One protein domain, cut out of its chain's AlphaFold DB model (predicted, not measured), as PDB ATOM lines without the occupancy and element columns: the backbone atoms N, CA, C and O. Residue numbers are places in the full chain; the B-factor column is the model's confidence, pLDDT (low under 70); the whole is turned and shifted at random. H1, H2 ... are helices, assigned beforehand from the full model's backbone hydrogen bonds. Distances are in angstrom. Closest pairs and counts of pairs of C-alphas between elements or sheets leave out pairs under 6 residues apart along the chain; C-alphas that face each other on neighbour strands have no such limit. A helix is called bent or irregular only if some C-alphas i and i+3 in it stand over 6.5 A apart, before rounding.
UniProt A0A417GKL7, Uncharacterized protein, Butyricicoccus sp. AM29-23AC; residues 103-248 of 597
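Overview. This is residues 103 to 248 of the 597 residues of an uncharacterized protein of Butyricicoccus sp. AM29-23AC (UniProt A0A417GKL7). One long helix, H7, runs through the domain as a spine: H4, H5 and H6 cluster round its first part, H2 crosses it farther along, and H1 packs on its last part. H3 lies farther out, between H2 and H4 along the chain, and touches no helix. The printed part has 146 residues, with seven named helices, H1 to H7 in order, and no named strand; the class is all helix. It is compact, with a radius of gyration of the C-alphas of 16.2 A and spans of 44 by 39 by 27 A.

Along the chain. Find C-alpha 103 at (66.984, 107.116, 111.889); from there H1 runs to residue 119, 23.9 A. Next come H2, residues 123 to 139, 24.9 A, and H3, residues 144 to 153, 14.3 A. H4, residues 155 to 172, covers 25.7 A, H5, residues 176 to 188, 18.4 A, and H6, residues 195 to 206, 17.0 A. H7, residues 214 to 248, covers 42.8 A and ends at (62.139, 98.705, 102.591); it is irregular, with C-alphas 240 and 243 7.9 A apart and a kink of 83 degrees near residue 241.

Arrangement. Start at the hub, H7, whose residues 223 to 235 touch H2 at a steep tilt of 55 degrees, closest at the C-alphas of Ala 134 and Phe 228, 4.7 A. Its residues 214 to 221 touch H6, closest at the C-alphas of Ala 196 and Ala 217, 5.2 A. H5 and H6 form a helical hairpin, closest at the C-alphas of Asn 187 and Glu 195, 5.2 A. Every O i to N i+4 pair is within hydrogen-bond range in H1, H2, H4 and H5, against 5 of 6 in H3, 7 of 8 in H6 and 23 of 31 in H7.

Size, cuts and confidence. The farthest C-alphas, Lys 117 and Pro 191, are 45.7 A apart. The printed part has no cut, and no link is long. The mean pLDDT of the printed part is 75.7; 49 residues are under 70, among them 107 to 126 and 233 to 245.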
ATOM      1  N   GLU A 103      66.366 106.854 110.589       71.44
ATOM      2  CA  GLU A 103      66.984 107.116 111.889       71.44
ATOM      3  C   GLU A 103      67.029 105.859 112.764       71.44
ATOM      4  O   GLU A 103      68.076 105.541 113.330       71.44
ATOM      5  N   ASP A 104      65.948 105.082 112.781       67.81
ATOM      6  CA  ASP A 104      65.898 103.782 113.441       67.81
ATOM      7  C   ASP A 104      66.949 102.827 112.870       67.81
ATOM      8  O   ASP A 104      67.696 102.212 113.633       67.81
ATOM      9  N   ASP A 105      67.057 102.694 111.542       69.06
ATOM     10  CA  ASP A 105      68.115 101.889 110.913       69.06
ATOM     11  C   ASP A 105      69.501 102.341 111.381       69.06
ATOM     12  O   ASP A 105      70.327 101.534 111.813       69.06
ATOM     13  N   ARG A 106      69.741 103.651 111.356       71.06
ATOM     14  CA  ARG A 106      71.028 104.265 111.674       71.06
ATOM     15  C   ARG A 106      71.432 104.073 113.132       71.06
ATOM     16  O   ARG A 106      72.586 103.703 113.386       71.06
ATOM     17  N   VAL A 107      70.522 104.311 114.079       65.81
ATOM     18  CA  VAL A 107      70.742 104.080 115.515       65.81
ATOM     19  C   VAL A 107      70.983 102.596 115.752       65.81
ATOM     20  O   VAL A 107      71.978 102.222 116.372       65.81
ATOM     21  N   ASN A 108      70.155 101.729 115.166       63.34
ATOM     22  CA  ASN A 108      70.310 100.285 115.304       63.34
ATOM     23  C   ASN A 108      71.636  99.775 114.715       63.34
ATOM     24  O   ASN A 108      72.272  98.894 115.299       63.34
ATOM     25  N   ARG A 109      72.103 100.339 113.594       64.31
ATOM     26  CA  ARG A 109      73.387  99.984 112.970       64.31
ATOM     27  C   ARG A 109      74.576 100.492 113.776       64.31
ATOM     28  O   ARG A 109      75.562  99.771 113.918       64.31
ATOM     29  N   SER A 110      74.495 101.714 114.296       63.97
ATOM     30  CA  SER A 110      75.529 102.293 115.167       63.97
ATOM     31  C   SER A 110      75.663 101.477 116.447       63.97
ATOM     32  O   SER A 110      76.766 101.053 116.788       63.97
ATOM     33  N   HIS A 111      74.530 101.130 117.056       60.66
ATOM     34  CA  HIS A 111      74.469 100.247 118.209       60.66
ATOM     35  C   HIS A 111      75.065  98.867 117.895       60.66
ATOM     36  O   HIS A 111      75.953  98.409 118.608       60.66
ATOM     37  N   LEU A 112      74.674  98.220 116.788       61.06
ATOM     38  CA  LEU A 112      75.272  96.945 116.370       61.06
ATOM     39  C   LEU A 112      76.792  97.055 116.200       61.06
ATOM     40  O   LEU A 112      77.526  96.167 116.621       61.06
ATOM     41  N   HIS A 113      77.274  98.136 115.588       64.44
ATOM     42  CA  HIS A 113      78.699  98.357 115.360       64.44
ATOM     43  C   HIS A 113      79.480  98.522 116.666       64.44
ATOM     44  O   HIS A 113      80.576  97.980 116.804       64.44
ATOM     45  N   GLU A 114      78.925  99.237 117.642       62.78
ATOM     46  CA  GLU A 114      79.513  99.365 118.979       62.78
ATOM     47  C   GLU A 114      79.525  98.034 119.728       62.78
ATOM     48  O   GLU A 114      80.554  97.650 120.283       62.78
ATOM     49  N   LEU A 115      78.432  97.277 119.654       55.31
ATOM     50  CA  LEU A 115      78.333  95.946 120.244       55.31
ATOM     51  C   LEU A 115      79.327  94.959 119.609       55.31
ATOM     52  O   LEU A 115      79.997  94.207 120.318       55.31
ATOM     53  N   LEU A 116      79.496  94.994 118.284       57.94
ATOM     54  CA  LEU A 116      80.489  94.186 117.570       57.94
ATOM     55  C   LEU A 116      81.924  94.585 117.935       57.94
ATOM     56  O   LEU A 116      82.775  93.709 118.086       57.94
ATOM     57  N   LYS A 117      82.201  95.881 118.134       63.53
ATOM     58  CA  LYS A 117      83.506  96.358 118.627       63.53
ATOM     59  C   LYS A 117      83.798  95.905 120.055       63.53
ATOM     60  O   LYS A 117      84.946  95.586 120.354       63.53
ATOM     61  N   GLN A 118      82.794  95.916 120.929       55.94
ATOM     62  CA  GLN A 118      82.954  95.578 122.343       55.94
ATOM     63  C   GLN A 118      83.080  94.067 122.573       55.94
ATOM     64  O   GLN A 118      83.879  93.646 123.409       55.94
ATOM     65  N   TYR A 119      82.335  93.247 121.826       53.41
ATOM     66  CA  TYR A 119      82.212  91.817 122.121       53.41
ATOM     67  C   TYR A 119      82.748  90.890 121.003       53.41
ATOM     68  O   TYR A 119      83.074  89.737 121.280       53.41
ATOM     69  N   GLY A 120      82.950  91.366 119.769       53.56
ATOM     70  CA  GLY A 120      83.456  90.578 118.630       53.56
ATOM     71  C   GLY A 120      82.365  89.888 117.789       53.56
ATOM     72  O   GLY A 120      81.200  89.844 118.163       53.56
ATOM     73  N   GLU A 121      82.745  89.326 116.634       54.38
ATOM     74  CA  GLU A 121      81.833  88.900 115.545       54.38
ATOM     75  C   GLU A 121      81.172  87.504 115.711       54.38
ATOM     76  O   GLU A 121      80.562  86.984 114.778       54.38
ATOM     77  N   GLY A 122      81.298  86.845 116.870       57.31
ATOM     78  CA  GLY A 122      80.819  85.467 117.064       57.31
ATOM     79  C   GLY A 122      79.442  85.345 117.738       57.31
ATOM     80  O   GLY A 122      79.009  86.178 118.531       57.31
ATOM     81  N   THR A 123      78.745  84.230 117.490       56.75
ATOM     82  CA  THR A 123      77.386  83.957 118.017       56.75
ATOM     83  C   THR A 123      77.303  83.932 119.553       56.75
ATOM     84  O   THR A 123      76.244  84.183 120.122       56.75
ATOM     85  N   GLN A 124      78.407  83.621 120.243       59.22
ATOM     86  CA  GLN A 124      78.468  83.655 121.711       59.22
ATOM     87  C   GLN A 124      78.484  85.085 122.261       59.22
ATOM     88  O   GLN A 124      77.989  85.323 123.359       59.22
ATOM     89  N   GLN A 125      79.007  86.031 121.488       63.59
ATOM     90  CA  GLN A 125      79.179  87.423 121.892       63.59
ATOM     91  C   GLN A 125      77.906  88.233 121.634       63.59
ATOM     92  O   GLN A 125      77.463  88.970 122.508       63.59
ATOM     93  N   ALA A 126      77.204  87.935 120.538       63.16
ATOM     94  CA  ALA A 126      75.829  88.373 120.285       63.16
ATOM     95  C   ALA A 126      74.845  88.008 121.414       63.16
ATOM     96  O   ALA A 126      73.960  88.782 121.778       63.16
ATOM     97  N   TYR A 127      74.996  86.807 121.978       75.31
ATOM     98  CA  TYR A 127      74.168  86.349 123.089       75.31
ATOM     99  C   TYR A 127      74.425  87.163 124.366       75.31
ATOM    100  O   TYR A 127      73.464  87.571 125.013       75.31
ATOM    101  N   ALA A 128      75.693  87.428 124.701       75.06
ATOM    102  CA  ALA A 128      76.070  88.236 125.864       75.06
ATOM    103  C   ALA A 128      75.512  89.665 125.767       75.06
ATOM    104  O   ALA A 128      74.915  90.164 126.711       75.06
ATOM    105  N   VAL A 129      75.584  90.269 124.583       69.44
ATOM    106  CA  VAL A 129      74.981  91.577 124.298       69.44
ATOM    107  C   VAL A 129      73.469  91.594 124.538       69.44
ATOM    108  O   VAL A 129      72.937  92.510 125.159       69.44
ATOM    109  N   CYS A 130      72.753  90.569 124.068       76.31
ATOM    110  CA  CYS A 130      71.307  90.479 124.281       76.31
ATOM    111  C   CYS A 130      70.950  90.302 125.766       76.31
ATOM    112  O   CYS A 130      69.878  90.734 126.187       76.31
ATOM    113  N   VAL A 131      71.823  89.648 126.539       83.75
ATOM    114  CA  VAL A 131      71.689  89.462 127.990       83.75
ATOM    115  C   VAL A 131      71.861  90.789 128.730       83.75
ATOM    116  O   VAL A 131      70.989  91.127 129.528       83.75
ATOM    117  N   GLU A 132      72.912  91.554 128.421       79.00
ATOM    118  CA  GLU A 132      73.140  92.887 129.001       79.00
ATOM    119  C   GLU A 132      71.969  93.818 128.691       79.00
ATOM    120  O   GLU A 132      71.341  94.360 129.594       79.00
ATOM    121  N   ARG A 133      71.546  93.882 127.425       69.19
ATOM    122  CA  ARG A 133      70.421  94.732 127.020       69.19
ATOM    123  C   ARG A 133      69.100  94.355 127.692       69.19
ATOM    124  O   ARG A 133      68.265  95.214 127.973       69.19
ATOM    125  N   ALA A 134      68.879  93.063 127.932       79.06
ATOM    126  CA  ALA A 134      67.722  92.605 128.690       79.06
ATOM    127  C   ALA A 134      67.789  93.045 130.157       79.06
ATOM    128  O   ALA A 134      66.749  93.334 130.750       79.06
ATOM    129  N   TRP A 135      68.993  93.099 130.729       84.88
ATOM    130  CA  TRP A 135      69.222  93.562 132.091       84.88
ATOM    131  C   TRP A 135      69.043  95.075 132.220       84.88
ATOM    132  O   TRP A 135      68.274  95.514 133.074       84.88
ATOM    133  N   ASP A 136      69.628  95.859 131.318       70.38
ATOM    134  CA  ASP A 136      69.465  97.318 131.289       70.38
ATOM    135  C   ASP A 136      67.988  97.698 131.185       70.38
ATOM    136  O   ASP A 136      67.473  98.502 131.962       70.38
ATOM    137  N   LYS A 137      67.250  97.023 130.296       66.56
ATOM    138  CA  LYS A 137      65.803  97.212 130.148       66.56
ATOM    139  C   LYS A 137      64.998  96.736 131.360       66.56
ATOM    140  O   LYS A 137      63.935  97.275 131.641       66.56
ATOM    141  N   TYR A 138      65.473  95.731 132.089       74.56
ATOM    142  CA  TYR A 138      64.840  95.312 133.341       74.56
ATOM    143  C   TYR A 138      65.034  96.356 134.455       74.56
ATOM    144  O   TYR A 138      64.162  96.531 135.315       74.56
ATOM    145  N   CYS A 139      66.165  97.056 134.428       75.69
ATOM    146  CA  CYS A 139      66.558  98.060 135.407       75.69
ATOM    147  C   CYS A 139      66.112  99.489 135.055       75.69
ATOM    148  O   CYS A 139      66.125 100.337 135.944       75.69
ATOM    149  N   SER A 140      65.662  99.754 133.822       59.44
ATOM    150  CA  SER A 140      65.500 101.117 133.288       59.44
ATOM    151  C   SER A 140      64.525 102.031 134.031       59.44
ATOM    152  O   SER A 140      64.685 103.244 133.976       59.44
ATOM    153  N   ALA A 141      63.541 101.483 134.745       57.53
ATOM    154  CA  ALA A 141      62.592 102.258 135.551       57.53
ATOM    155  C   ALA A 141      62.843 102.137 137.065       57.53
ATOM    156  O   ALA A 141      61.906 102.212 137.863       57.53
ATOM    157  N   LYS A 142      64.085 101.855 137.480       68.19
ATOM    158  CA  LYS A 142      64.450 101.626 138.885       68.19
ATOM    159  C   LYS A 142      65.529 102.599 139.336       68.19
ATOM    160  O   LYS A 142      66.402 102.986 138.573       68.19
ATOM    161  N   LYS A 143      65.501 102.954 140.621       64.75
ATOM    162  CA  LYS A 143      66.543 103.793 141.233       64.75
ATOM    163  C   LYS A 143      67.837 102.999 141.408       64.75
ATOM    164  O   LYS A 143      67.767 101.802 141.684       64.75
ATOM    165  N   GLN A 144      68.994 103.665 141.370       70.19
ATOM    166  CA  GLN A 144      70.307 103.015 141.507       70.19
ATOM    167  C   GLN A 144      70.398 102.080 142.727       70.19
ATOM    168  O   GLN A 144      70.783 100.925 142.602       70.19
ATOM    169  N   GLU A 145      69.909 102.512 143.892       72.00
ATOM    170  CA  GLU A 145      69.905 101.687 145.113       72.00
ATOM    171  C   GLU A 145      69.080 100.388 144.994       72.00
ATOM    172  O   GLU A 145      69.294  99.421 145.732       72.00
ATOM    173  N   GLN A 146      68.080 100.367 144.108       73.94
ATOM    174  CA  GLN A 146      67.302  99.171 143.788       73.94
ATOM    175  C   GLN A 146      68.032  98.309 142.759       73.94
ATOM    176  O   GLN A 146      67.995  97.086 142.884       73.94
ATOM    177  N   ILE A 147      68.694  98.933 141.781       77.50
ATOM    178  CA  ILE A 147      69.517  98.254 140.775       77.50
ATOM    179  C   ILE A 147      70.619  97.456 141.473       77.50
ATOM    180  O   ILE A 147      70.670  96.244 141.282       77.50
ATOM    181  N   ASP A 148      71.378  98.067 142.384       79.44
ATOM    182  CA  ASP A 148      72.474  97.402 143.107       79.44
ATOM    183  C   ASP A 148      71.997  96.132 143.846       79.44
ATOM    184  O   ASP A 148      72.660  95.091 143.866       79.44
ATOM    185  N   LYS A 149      70.795  96.180 144.437       82.00
ATOM    186  CA  LYS A 149      70.180  95.023 145.114       82.00
ATOM    187  C   LYS A 149      69.737  93.946 144.126       82.00
ATOM    188  O   LYS A 149      69.866  92.754 144.407       82.00
ATOM    189  N   LEU A 150      69.182  94.347 142.986       85.50
ATOM    190  CA  LEU A 150      68.742  93.428 141.940       85.50
ATOM    191  C   LEU A 150      69.925  92.767 141.233       85.50
ATOM    192  O   LEU A 150      69.832  91.585 140.908       85.50
ATOM    193  N   GLU A 151      71.039  93.473 141.066       86.62
ATOM    194  CA  GLU A 151      72.279  92.907 140.536       86.62
ATOM    195  C   GLU A 151      72.802  91.771 141.406       86.62
ATOM    196  O   GLU A 151      73.206  90.733 140.892       86.62
ATOM    197  N   GLN A 152      72.727  91.919 142.727       84.31
ATOM    198  CA  GLN A 152      73.182  90.878 143.644       84.31
ATOM    199  C   GLN A 152      72.202  89.702 143.741       84.31
ATOM    200  O   GLN A 152      72.627  88.550 143.837       84.31
ATOM    201  N   MET A 153      70.891  89.969 143.745       84.81
ATOM    202  CA  MET A 153      69.887  88.957 144.103       84.81
ATOM    203  C   MET A 153      69.129  88.350 142.918       84.81
ATOM    204  O   MET A 153      68.676  87.210 143.008       84.81
ATOM    205  N   VAL A 154      68.927  89.102 141.836       88.25
ATOM    206  CA  VAL A 154      68.012  88.734 140.741       88.25
ATOM    207  C   VAL A 154      68.764  88.447 139.447       88.25
ATOM    208  O   VAL A 154      68.473  87.436 138.806       88.25
ATOM    209  N   ARG A 155      69.766  89.263 139.099       91.88
ATOM    210  CA  ARG A 155      70.574  89.092 137.880       91.88
ATOM    211  C   ARG A 155      71.132  87.675 137.722       91.88
ATOM    212  O   ARG A 155      70.873  87.069 136.682       91.88
ATOM    213  N   PRO A 156      71.766  87.062 138.747       91.81
ATOM    214  CA  PRO A 156      72.353  85.733 138.589       91.81
ATOM    215  C   PRO A 156      71.292  84.657 138.330       91.81
ATOM    216  O   PRO A 156      71.508  83.728 137.552       91.81
ATOM    217  N   MET A 157      70.115  84.780 138.953       92.44
ATOM    218  CA  MET A 157      68.996  83.855 138.761       92.44
ATOM    219  C   MET A 157      68.406  83.979 137.349       92.44
ATOM    220  O   MET A 157      68.103  82.967 136.715       92.44
ATOM    221  N   TYR A 158      68.249  85.202 136.843       93.44
ATOM    222  CA  TYR A 158      67.694  85.450 135.511       93.44
ATOM    223  C   TYR A 158      68.655  85.014 134.409       93.44
ATOM    224  O   TYR A 158      68.257  84.262 133.516       93.44
ATOM    225  N   GLU A 159      69.926  85.392 134.511       92.12
ATOM    226  CA  GLU A 159      70.953  85.002 133.546       92.12
ATOM    227  C   GLU A 159      71.181  83.489 133.525       92.12
ATOM    228  O   GLU A 159      71.255  82.897 132.447       92.12
ATOM    229  N   SER A 160      71.235  82.833 134.691       90.81
ATOM    230  CA  SER A 160      71.388  81.371 134.761       90.81
ATOM    231  C   SER A 160      70.194  80.635 134.151       90.81
ATOM    232  O   SER A 160      70.385  79.699 133.372       90.81
ATOM    233  N   THR A 161      68.970  81.092 134.431       92.19
ATOM    234  CA  THR A 161      67.747  80.513 133.853       92.19
ATOM    235  C   THR A 161      67.716  80.693 132.335       92.19
ATOM    236  O   THR A 161      67.457  79.739 131.599       92.19
ATOM    237  N   LEU A 162      68.029  81.894 131.842       92.50
ATOM    238  CA  LEU A 162      68.085  82.192 130.413       92.50
ATOM    239  C   LEU A 162      69.179  81.380 129.699       92.50
ATOM    240  O   LEU A 162      68.926  80.812 128.635       92.50
ATOM    241  N   LYS A 163      70.368  81.261 130.303       90.88
ATOM    242  CA  LYS A 163      71.476  80.446 129.783       90.88
ATOM    243  C   LYS A 163      71.085  78.982 129.646       90.88
ATOM    244  O   LYS A 163      71.302  78.399 128.584       90.88
ATOM    245  N   ALA A 164      70.465  78.413 130.673       90.81
ATOM    246  CA  ALA A 164      70.029  77.026 130.647       90.81
ATOM    247  C   ALA A 164      68.930  76.785 129.594       90.81
ATOM    248  O   ALA A 164      68.982  75.801 128.856       90.81
ATOM    249  N   LEU A 165      67.990  77.726 129.431       90.12
ATOM    250  CA  LEU A 165      67.005  77.690 128.342       90.12
ATOM    251  C   LEU A 165      67.677  77.740 126.960       90.12
ATOM    252  O   LEU A 165      67.309  76.979 126.066       90.12
ATOM    253  N   ALA A 166      68.688  78.592 126.779       87.94
ATOM    254  CA  ALA A 166      69.421  78.709 125.520       87.94
ATOM    255  C   ALA A 166      70.273  77.467 125.196       87.94
ATOM    256  O   ALA A 166      70.472  77.130 124.026       87.94
ATOM    257  N   GLU A 167      70.804  76.785 126.209       89.62
ATOM    258  CA  GLU A 167      71.492  75.497 126.063       89.62
ATOM    259  C   GLU A 167      70.509  74.379 125.698       89.62
ATOM    260  O   GLU A 167      70.755  73.636 124.745       89.62
ATOM    261  N   TYR A 168      69.353  74.322 126.362       89.50
ATOM    262  CA  TYR A 168      68.286  73.374 126.039       89.50
ATOM    263  C   TYR A 168      67.742  73.565 124.614       89.50
ATOM    264  O   TYR A 168      67.559  72.600 123.865       89.50
ATOM    265  N   ALA A 169      67.555  74.818 124.192       86.38
ATOM    266  CA  ALA A 169      67.149  75.152 122.832       86.38
ATOM    267  C   ALA A 169      68.151  74.626 121.792       86.38
ATOM    268  O   ALA A 169      67.769  73.991 120.806       86.38
ATOM    269  N   ARG A 170      69.455  74.800 122.050       82.69
ATOM    270  CA  ARG A 170      70.522  74.248 121.201       82.69
ATOM    271  C   ARG A 170      70.495  72.718 121.165       82.69
ATOM    272  O   ARG A 170      70.570  72.148 120.078       82.69
ATOM    273  N   ALA A 171      70.348  72.063 122.317       86.69
ATOM    274  CA  ALA A 171      70.331  70.602 122.422       86.69
ATOM    275  C   ALA A 171      69.161  69.963 121.654       86.69
ATOM    276  O   ALA A 171      69.327  68.937 120.997       86.69
ATOM    277  N   THR A 172      67.992  70.599 121.679       86.31
ATOM    278  CA  THR A 172      66.783  70.125 120.984       86.31
ATOM    279  C   THR A 172      66.670  70.612 119.537       86.31
ATOM    280  O   THR A 172      65.730  70.240 118.838       86.31
ATOM    281  N   ARG A 173      67.620  71.437 119.070       80.50
ATOM    282  CA  ARG A 173      67.608  72.110 117.756       80.50
ATOM    283  C   ARG A 173      66.378  72.992 117.511       80.50
ATOM    284  O   ARG A 173      66.090  73.345 116.367       80.50
ATOM    285  N   ASN A 174      65.685  73.393 118.572       80.56
ATOM    286  CA  ASN A 174      64.616  74.378 118.505       80.56
ATOM    287  C   ASN A 174      65.201  75.790 118.636       80.56
ATOM    288  O   ASN A 174      66.122  76.039 119.410       80.56
ATOM    289  N   GLY A 175      64.669  76.755 117.886       77.06
ATOM    290  CA  GLY A 175      65.064  78.156 118.058       77.06
ATOM    291  C   GLY A 175      64.493  78.751 119.350       77.06
ATOM    292  O   GLY A 175      63.386  78.399 119.741       77.06
ATOM    293  N   MET A 176      65.172  79.732 119.958       81.38
ATOM    294  CA  MET A 176      64.655  80.474 121.132       81.38
ATOM    295  C   MET A 176      63.240  81.053 120.924       81.38
ATOM    296  O   MET A 176      62.460  81.173 121.862       81.38
ATOM    297  N   GLN A 177      62.871  81.347 119.674       75.44
ATOM    298  CA  GLN A 177      61.534  81.811 119.279       75.44
ATOM    299  C   GLN A 177      60.425  80.790 119.569       75.44
ATOM    300  O   GLN A 177      59.310  81.185 119.900       75.44
ATOM    301  N   TYR A 178      60.723  79.492 119.455       82.44
ATOM    302  CA  TYR A 178      59.786  78.431 119.818       82.44
ATOM    303  C   TYR A 178      59.447  78.521 121.308       82.44
ATOM    304  O   TYR A 178      58.281  78.628 121.666       82.44
ATOM    305  N   TYR A 179      60.466  78.594 122.163       84.44
ATOM    306  CA  TYR A 179      60.289  78.686 123.613       84.44
ATOM    307  C   TYR A 179      59.587  79.966 124.043       84.44
ATOM    308  O   TYR A 179      58.737  79.923 124.921       84.44
ATOM    309  N   ALA A 180      59.866  81.091 123.381       76.81
ATOM    310  CA  ALA A 180      59.124  82.322 123.620       76.81
ATOM    311  C   ALA A 180      57.626  82.169 123.329       76.81
ATOM    312  O   ALA A 180      56.801  82.634 124.111       76.81
ATOM    313  N   ARG A 181      57.267  81.470 122.247       76.25
ATOM    314  CA  ARG A 181      55.868  81.169 121.925       76.25
ATOM    315  C   ARG A 181      55.236  80.228 122.947       76.25
ATOM    316  O   ARG A 181      54.093  80.439 123.328       76.25
ATOM    317  N   GLU A 182      55.952  79.201 123.388       85.44
ATOM    318  CA  GLU A 182      55.418  78.259 124.374       85.44
ATOM    319  C   GLU A 182      55.270  78.898 125.767       85.44
ATOM    320  O   GLU A 182      54.269  78.659 126.433       85.44
ATOM    321  N   LEU A 183      56.186  79.783 126.182       83.19
ATOM    322  CA  LEU A 183      56.027  80.578 127.410       83.19
ATOM    323  C   LEU A 183      54.868  81.568 127.306       83.19
ATOM    324  O   LEU A 183      54.114  81.726 128.260       83.19
ATOM    325  N   HIS A 184      54.683  82.182 126.137       76.25
ATOM    326  CA  HIS A 184      53.507  82.997 125.871       76.25
ATOM    327  C   HIS A 184      52.221  82.182 126.004       76.25
ATOM    328  O   HIS A 184      51.331  82.578 126.746       76.25
ATOM    329  N   ASN A 185      52.146  81.004 125.382       73.50
ATOM    330  CA  ASN A 185      50.993  80.117 125.522       73.50
ATOM    331  C   ASN A 185      50.758  79.702 126.981       73.50
ATOM    332  O   ASN A 185      49.608  79.633 127.407       73.50
ATOM    333  N   ALA A 186      51.815  79.418 127.741       80.38
ATOM    334  CA  ALA A 186      51.699  79.071 129.153       80.38
ATOM    335  C   ALA A 186      51.155  80.240 129.989       80.38
ATOM    336  O   ALA A 186      50.334  80.011 130.868       80.38
ATOM    337  N   ASN A 187      51.565  81.475 129.685       74.69
ATOM    338  CA  ASN A 187      51.047  82.679 130.334       74.69
ATOM    339  C   ASN A 187      49.576  82.948 129.968       74.69
ATOM    340  O   ASN A 187      48.770  83.176 130.854       74.69
ATOM    341  N   GLU A 188      49.219  82.901 128.681       67.19
ATOM    342  CA  GLU A 188      47.868  83.253 128.202       67.19
ATOM    343  C   GLU A 188      46.797  82.210 128.531       67.19
ATOM    344  O   GLU A 188      45.621  82.539 128.635       67.19
ATOM    345  N   ASN A 189      47.170  80.931 128.627       77.69
ATOM    346  CA  ASN A 189      46.219  79.861 128.946       77.69
ATOM    347  C   ASN A 189      46.182  79.537 130.448       77.69
ATOM    348  O   ASN A 189      45.490  78.595 130.841       77.69
ATOM    349  N   ALA A 190      46.946  80.258 131.273       72.12
ATOM    350  CA  ALA A 190      46.876  80.106 132.715       72.12
ATOM    351  C   ALA A 190      45.537  80.659 133.234       72.12
ATOM    352  O   ALA A 190      45.082  81.694 132.752       72.12
ATOM    353  N   PRO A 191      44.897  79.997 134.212       74.38
ATOM    354  CA  PRO A 191      43.818  80.617 134.969       74.38
ATOM    355  C   PRO A 191      44.307  81.898 135.653       74.38
ATOM    356  O   PRO A 191      45.452  81.938 136.109       74.38
ATOM    357  N   ASP A 192      43.430  82.895 135.771       63.12
ATOM    358  CA  ASP A 192      43.746  84.181 136.399       63.12
ATOM    359  C   ASP A 192      44.432  83.994 137.764       63.12
ATOM    360  O   ASP A 192      43.927  83.294 138.652       63.12
ATOM    361  N   GLY A 193      45.605  84.609 137.927       65.56
ATOM    362  CA  GLY A 193      46.413  84.527 139.147       65.56
ATOM    363  C   GLY A 193      47.284  83.270 139.276       65.56
ATOM    364  O   GLY A 193      47.964  83.113 140.291       65.56
ATOM    365  N   GLN A 194      47.291  82.371 138.284       77.38
ATOM    366  CA  GLN A 194      48.143  81.170 138.242       77.38
ATOM    367  C   GLN A 194      49.266  81.253 137.193       77.38
ATOM    368  O   GLN A 194      49.971  80.270 136.949       77.38
ATOM    369  N   GLU A 195      49.487  82.420 136.586       79.69
ATOM    370  CA  GLU A 195      50.476  82.639 135.525       79.69
ATOM    371  C   GLU A 195      51.893  82.311 136.012       79.69
ATOM    372  O   GLU A 195      52.681  81.674 135.310       79.69
ATOM    373  N   ALA A 196      52.210  82.691 137.252       76.81
ATOM    374  CA  ALA A 196      53.488  82.408 137.896       76.81
ATOM    375  C   ALA A 196      53.767  80.901 138.005       76.81
ATOM    376  O   ALA A 196      54.862  80.436 137.664       76.81
ATOM    377  N   GLN A 197      52.764  80.128 138.424       81.50
ATOM    378  CA  GLN A 197      52.859  78.679 138.553       81.50
ATOM    379  C   GLN A 197      52.983  78.011 137.178       81.50
ATOM    380  O   GLN A 197      53.850  77.154 136.990       81.50
ATOM    381  N   ALA A 198      52.180  78.443 136.201       83.31
ATOM    382  CA  ALA A 198      52.202  77.925 134.834       83.31
ATOM    383  C   ALA A 198      53.558  78.162 134.149       83.31
ATOM    384  O   ALA A 198      54.152  77.231 133.603       83.31
ATOM    385  N   LEU A 199      54.098  79.381 134.241       86.19
ATOM    386  CA  LEU A 199      55.411  79.731 133.693       86.19
ATOM    387  C   LEU A 199      56.539  78.945 134.368       86.19
ATOM    388  O   LEU A 199      57.420  78.419 133.690       86.19
ATOM    389  N   THR A 200      56.500  78.815 135.696       92.06
ATOM    390  CA  THR A 200      57.512  78.055 136.447       92.06
ATOM    391  C   THR A 200      57.488  76.579 136.074       92.06
ATOM    392  O   THR A 200      58.544  75.991 135.836       92.06
ATOM    393  N   ALA A 201      56.299  75.976 135.989       92.31
ATOM    394  CA  ALA A 201      56.135  74.586 135.584       92.31
ATOM    395  C   ALA A 201      56.649  74.360 134.156       92.31
ATOM    396  O   ALA A 201      57.393  73.409 133.915       92.31
ATOM    397  N   GLN A 202      56.324  75.270 133.233       94.44
ATOM    398  CA  GLN A 202      56.766  75.189 131.844       94.44
ATOM    399  C   GLN A 202      58.292  75.299 131.713       94.44
ATOM    400  O   GLN A 202      58.907  74.515 130.990       94.44
ATOM    401  N   ILE A 203      58.924  76.227 132.442       92.94
ATOM    402  CA  ILE A 203      60.386  76.389 132.442       92.94
ATOM    403  C   ILE A 203      61.060  75.166 133.065       92.94
ATOM    404  O   ILE A 203      62.001  74.635 132.477       92.94
ATOM    405  N   LYS A 204      60.557  74.665 134.202       93.00
ATOM    406  CA  LYS A 204      61.109  73.474 134.869       93.00
ATOM    407  C   LYS A 204      60.924  72.187 134.071       93.00
ATOM    408  O   LYS A 204      61.721  71.266 134.218       93.00
ATOM    409  N   GLN A 205      59.926  72.120 133.190       93.25
ATOM    410  CA  GLN A 205      59.781  71.005 132.253       93.25
ATOM    411  C   GLN A 205      60.965  70.919 131.276       93.25
ATOM    412  O   GLN A 205      61.377  69.824 130.900       93.25
ATOM    413  N   TRP A 206      61.505  72.063 130.853       93.56
ATOM    414  CA  TRP A 206      62.645  72.124 129.935       93.56
ATOM    415  C   TRP A 206      63.985  72.128 130.667       93.56
ATOM    416  O   TRP A 206      64.942  71.507 130.216       93.56
ATOM    417  N   VAL A 207      64.043  72.821 131.802       90.44
ATOM    418  CA  VAL A 207      65.237  73.014 132.619       90.44
ATOM    419  C   VAL A 207      64.887  72.694 134.077       90.44
ATOM    420  O   VAL A 207      64.554  73.604 134.839       90.44
ATOM    421  N   PRO A 208      64.943  71.412 134.487       87.81
ATOM    422  CA  PRO A 208      64.550  70.994 135.837       87.81
ATOM    423  C   PRO A 208      65.314  71.711 136.955       87.81
ATOM    424  O   PRO A 208      64.731  72.033 137.988       87.81
ATOM    425  N   ASP A 209      66.587  72.029 136.705       85.81
ATOM    426  CA  ASP A 209      67.488  72.686 137.656       85.81
ATOM    427  C   ASP A 209      67.419  74.226 137.604       85.81
ATOM    428  O   ASP A 209      68.281  74.911 138.158       85.81
ATOM    429  N   ALA A 210      66.420  74.805 136.925       86.81
ATOM    430  CA  ALA A 210      66.261  76.253 136.857       86.81
ATOM    431  C   ALA A 210      66.072  76.855 138.261       86.81
ATOM    432  O   ALA A 210      65.154  76.490 138.998       86.81
ATOM    433  N   VAL A 211      66.918  77.834 138.592       85.06
ATOM    434  CA  VAL A 211      66.934  78.529 139.895       85.06
ATOM    435  C   VAL A 211      65.746  79.497 140.047       85.06
ATOM    436  O   VAL A 211      65.503  80.029 141.127       85.06
ATOM    437  N   LEU A 212      64.974  79.713 138.977       90.06
ATOM    438  CA  LEU A 212      63.825  80.613 138.948       90.06
ATOM    439  C   LEU A 212      62.752  80.233 139.984       90.06
ATOM    440  O   LEU A 212      62.200  79.128 139.972       90.06
ATOM    441  N   THR A 213      62.423  81.188 140.852       87.69
ATOM    442  CA  THR A 213      61.349  81.062 141.843       87.69
ATOM    443  C   THR A 213      59.994  81.468 141.264       87.69
ATOM    444  O   THR A 213      59.907  82.325 140.384       87.69
ATOM    445  N   GLU A 214      58.912  80.893 141.793       82.88
ATOM    446  CA  GLU A 214      57.549  81.109 141.283       82.88
ATOM    447  C   GLU A 214      57.131  82.583 141.307       82.88
ATOM    448  O   GLU A 214      56.736  83.142 140.286       82.88
ATOM    449  N   ASN A 215      57.357  83.264 142.431       81.38
ATOM    450  CA  ASN A 215      57.089  84.697 142.588       81.38
ATOM    451  C   ASN A 215      57.896  85.605 141.635       81.38
ATOM    452  O   ASN A 215      57.645  86.806 141.575       81.38
ATOM    453  N   ARG A 216      58.880  85.059 140.911       85.31
ATOM    454  CA  ARG A 216      59.719  85.775 139.944       85.31
ATOM    455  C   ARG A 216      59.492  85.329 138.509       85.31
ATOM    456  O   ARG A 216      60.078  85.934 137.619       85.31
ATOM    457  N   ALA A 217      58.644  84.332 138.268       82.44
ATOM    458  CA  ALA A 217      58.460  83.749 136.946       82.44
ATOM    459  C   ALA A 217      57.755  84.690 135.963       82.44
ATOM    460  O   ALA A 217      58.199  84.822 134.823       82.44
ATOM    461  N   VAL A 218      56.717  85.400 136.416       73.94
ATOM    462  CA  VAL A 218      56.041  86.425 135.600       73.94
ATOM    463  C   VAL A 218      57.001  87.572 135.288       73.94
ATOM    464  O   VAL A 218      57.127  87.972 134.136       73.94
ATOM    465  N   ASP A 219      57.720  88.062 136.299       78.06
ATOM    466  CA  ASP A 219      58.684  89.161 136.166       78.06
ATOM    467  C   ASP A 219      59.835  88.793 135.207       78.06
ATOM    468  O   ASP A 219      60.150  89.546 134.282       78.06
ATOM    469  N   PHE A 220      60.370  87.573 135.333       85.19
ATOM    470  CA  PHE A 220      61.370  87.013 134.425       85.19
ATOM    471  C   PHE A 220      60.845  86.948 132.997       85.19
ATOM    472  O   PHE A 220      61.496  87.451 132.089       85.19
ATOM    473  N   TYR A 221      59.673  86.348 132.777       82.62
ATOM    474  CA  TYR A 221      59.130  86.167 131.436       82.62
ATOM    475  C   TYR A 221      58.825  87.510 130.754       82.62
ATOM    476  O   TYR A 221      59.263  87.768 129.631       82.62
ATOM    477  N   VAL A 222      58.093  88.378 131.450       70.31
ATOM    478  CA  VAL A 222      57.537  89.613 130.890       70.31
ATOM    479  C   VAL A 222      58.600  90.673 130.689       70.31
ATOM    480  O   VAL A 222      58.616  91.313 129.642       70.31
ATOM    481  N   ARG A 223      59.450  90.901 131.694       69.25
ATOM    482  CA  ARG A 223      60.353  92.055 131.691       69.25
ATOM    483  C   ARG A 223      61.729  91.692 131.161       69.25
ATOM    484  O   ARG A 223      62.274  92.432 130.356       69.25
ATOM    485  N   TYR A 224      62.261  90.537 131.554       82.12
ATOM    486  CA  TYR A 224      63.630  90.155 131.212       82.12
ATOM    487  C   TYR A 224      63.713  89.283 129.949       82.12
ATOM    488  O   TYR A 224      64.351  89.652 128.967       82.12
ATOM    489  N   PHE A 225      63.019  88.145 129.912       82.62
ATOM    490  CA  PHE A 225      63.046  87.211 128.787       82.62
ATOM    491  C   PHE A 225      62.431  87.820 127.520       82.62
ATOM    492  O   PHE A 225      62.969  87.644 126.429       82.62
ATOM    493  N   SER A 226      61.338  88.578 127.643       71.62
ATOM    494  CA  SER A 226      60.766  89.330 126.518       71.62
ATOM    495  C   SER A 226      61.741  90.381 125.974       71.62
ATOM    496  O   SER A 226      61.918  90.479 124.757       71.62
ATOM    497  N   ALA A 227      62.432  91.117 126.857       65.94
ATOM    498  CA  ALA A 227      63.461  92.083 126.472       65.94
ATOM    499  C   ALA A 227      64.632  91.401 125.754       65.94
ATOM    500  O   ALA A 227      65.011  91.837 124.666       65.94
ATOM    501  N   PHE A 228      65.112  90.274 126.284       82.50
ATOM    502  CA  PHE A 228      66.102  89.431 125.619       82.50
ATOM    503  C   PHE A 228      65.613  88.977 124.242       82.50
ATOM    504  O   PHE A 228      66.339  89.082 123.263       82.50
ATOM    505  N   MET A 229      64.370  88.504 124.123       74.75
ATOM    506  CA  MET A 229      63.806  88.071 122.843       74.75
ATOM    507  C   MET A 229      63.587  89.231 121.863       74.75
ATOM    508  O   MET A 229      63.556  88.993 120.653       74.75
ATOM    509  N   SER A 230      63.422  90.467 122.342       63.06
ATOM    510  CA  SER A 230      63.458  91.679 121.513       63.06
ATOM    511  C   SER A 230      64.870  91.914 120.999       63.06
ATOM    512  O   SER A 230      65.077  91.855 119.791       63.06
ATOM    513  N   ALA A 231      65.850  92.021 121.900       66.75
ATOM    514  CA  ALA A 231      67.254  92.239 121.560       66.75
ATOM    515  C   ALA A 231      67.797  91.143 120.626       66.75
ATOM    516  O   ALA A 231      68.449  91.429 119.630       66.75
ATOM    517  N   TYR A 232      67.439  89.884 120.876       71.31
ATOM    518  CA  TYR A 232      67.816  88.736 120.053       71.31
ATOM    519  C   TYR A 232      67.172  88.771 118.662       71.31
ATOM    520  O   TYR A 232      67.795  88.374 117.675       71.31
ATOM    521  N   ARG A 233      65.918  89.234 118.552       65.44
ATOM    522  CA  ARG A 233      65.257  89.442 117.253       65.44
ATOM    523  C   ARG A 233      65.884  90.602 116.501       65.44
ATOM    524  O   ARG A 233      66.105  90.453 115.308       65.44
ATOM    525  N   GLU A 234      66.168  91.704 117.179       61.09
ATOM    526  CA  GLU A 234      66.835  92.873 116.609       61.09
ATOM    527  C   GLU A 234      68.232  92.505 116.114       61.09
ATOM    528  O   GLU A 234      68.505  92.679 114.935       61.09
ATOM    529  N   HIS A 235      69.051  91.835 116.928       66.88
ATOM    530  CA  HIS A 235      70.353  91.316 116.506       66.88
ATOM    531  C   HIS A 235      70.238  90.423 115.259       66.88
ATOM    532  O   HIS A 235      70.964  90.608 114.286       66.88
ATOM    533  N   ARG A 236      69.303  89.459 115.241       62.09
ATOM    534  CA  ARG A 236      69.103  88.583 114.070       62.09
ATOM    535  C   ARG A 236      68.602  89.326 112.832       62.09
ATOM    536  O   ARG A 236      69.002  88.963 111.728       62.09
ATOM    537  N   ARG A 237      67.696  90.293 113.007       58.69
ATOM    538  CA  ARG A 237      67.187  91.152 111.929       58.69
ATOM    539  C   ARG A 237      68.330  91.973 111.342       58.69
ATOM    540  O   ARG A 237      68.473  92.012 110.131       58.69
ATOM    541  N   LEU A 238      69.185  92.538 112.180       57.66
ATOM    542  CA  LEU A 238      70.324  93.339 111.744       57.66
ATOM    543  C   LEU A 238      71.400  92.485 111.049       57.66
ATOM    544  O   LEU A 238      71.945  92.882 110.027       57.66
ATOM    545  N   GLU A 239      71.655  91.264 111.518       61.25
ATOM    546  CA  GLU A 239      72.628  90.368 110.879       61.25
ATOM    547  C   GLU A 239      72.153  89.853 109.502       61.25
ATOM    548  O   GLU A 239      72.942  89.767 108.561       61.25
ATOM    549  N   LYS A 240      70.865  89.500 109.358       58.62
ATOM    550  CA  LYS A 240      70.352  88.789 108.165       58.62
ATOM    551  C   LYS A 240      69.475  89.616 107.234       58.62
ATOM    552  O   LYS A 240      69.467  89.354 106.035       58.62
ATOM    553  N   ASP A 241      68.754  90.589 107.776       58.88
ATOM    554  CA  ASP A 241      67.720  91.347 107.077       58.88
ATOM    555  C   ASP A 241      68.070  92.843 106.939       58.88
ATOM    556  O   ASP A 241      67.245  93.568 106.398       58.88
ATOM    557  N   HIS A 242      69.260  93.328 107.347       63.19
ATOM    558  CA  HIS A 242      69.585  94.770 107.252       63.19
ATOM    559  C   HIS A 242      69.398  95.325 105.839       63.19
ATOM    560  O   HIS A 242      68.649  96.271 105.674       63.19
ATOM    561  N   LYS A 243      69.960  94.682 104.802       67.25
ATOM    562  CA  LYS A 243      69.784  95.131 103.405       67.25
ATOM    563  C   LYS A 243      68.324  95.142 102.973       67.25
ATOM    564  O   LYS A 243      67.929  95.893 102.092       67.25
ATOM    565  N   LYS A 244      67.522  94.256 103.563       66.06
ATOM    566  CA  LYS A 244      66.094  94.179 103.285       66.06
ATOM    567  C   LYS A 244      65.348  95.317 103.979       66.06
ATOM    568  O   LYS A 244      64.494  95.918 103.343       66.06
ATOM    569  N   PHE A 245      65.666  95.610 105.239       65.38
ATOM    570  CA  PHE A 245      65.111  96.743 105.980       65.38
ATOM    571  C   PHE A 245      65.512  98.076 105.340       65.38
ATOM    572  O   PHE A 245      64.640  98.898 105.078       65.38
ATOM    573  N   GLU A 246      66.790  98.213 104.974       72.00
ATOM    574  CA  GLU A 246      67.347  99.319 104.192       72.00
ATOM    575  C   GLU A 246      66.548  99.561 102.916       72.00
ATOM    576  O   GLU A 246      65.939 100.615 102.745       72.00
ATOM    577  N   GLY A 247      66.416  98.529 102.080       72.81
ATOM    578  CA  GLY A 247      65.608  98.630 100.874       72.81
ATOM    579  C   GLY A 247      64.129  98.943 101.154       72.81
ATOM    580  O   GLY A 247      63.490  99.623 100.356       72.81
ATOM    581  N   GLN A 248      63.551  98.470 102.260       73.69
ATOM    582  CA  GLN A 248      62.139  98.705 102.591       73.69
ATOM    583  C   GLN A 248      61.856 100.155 102.988       73.69
ATOM    584  O   GLN A 248      60.904 100.743 102.470       73.69
TER     585      GLN A 248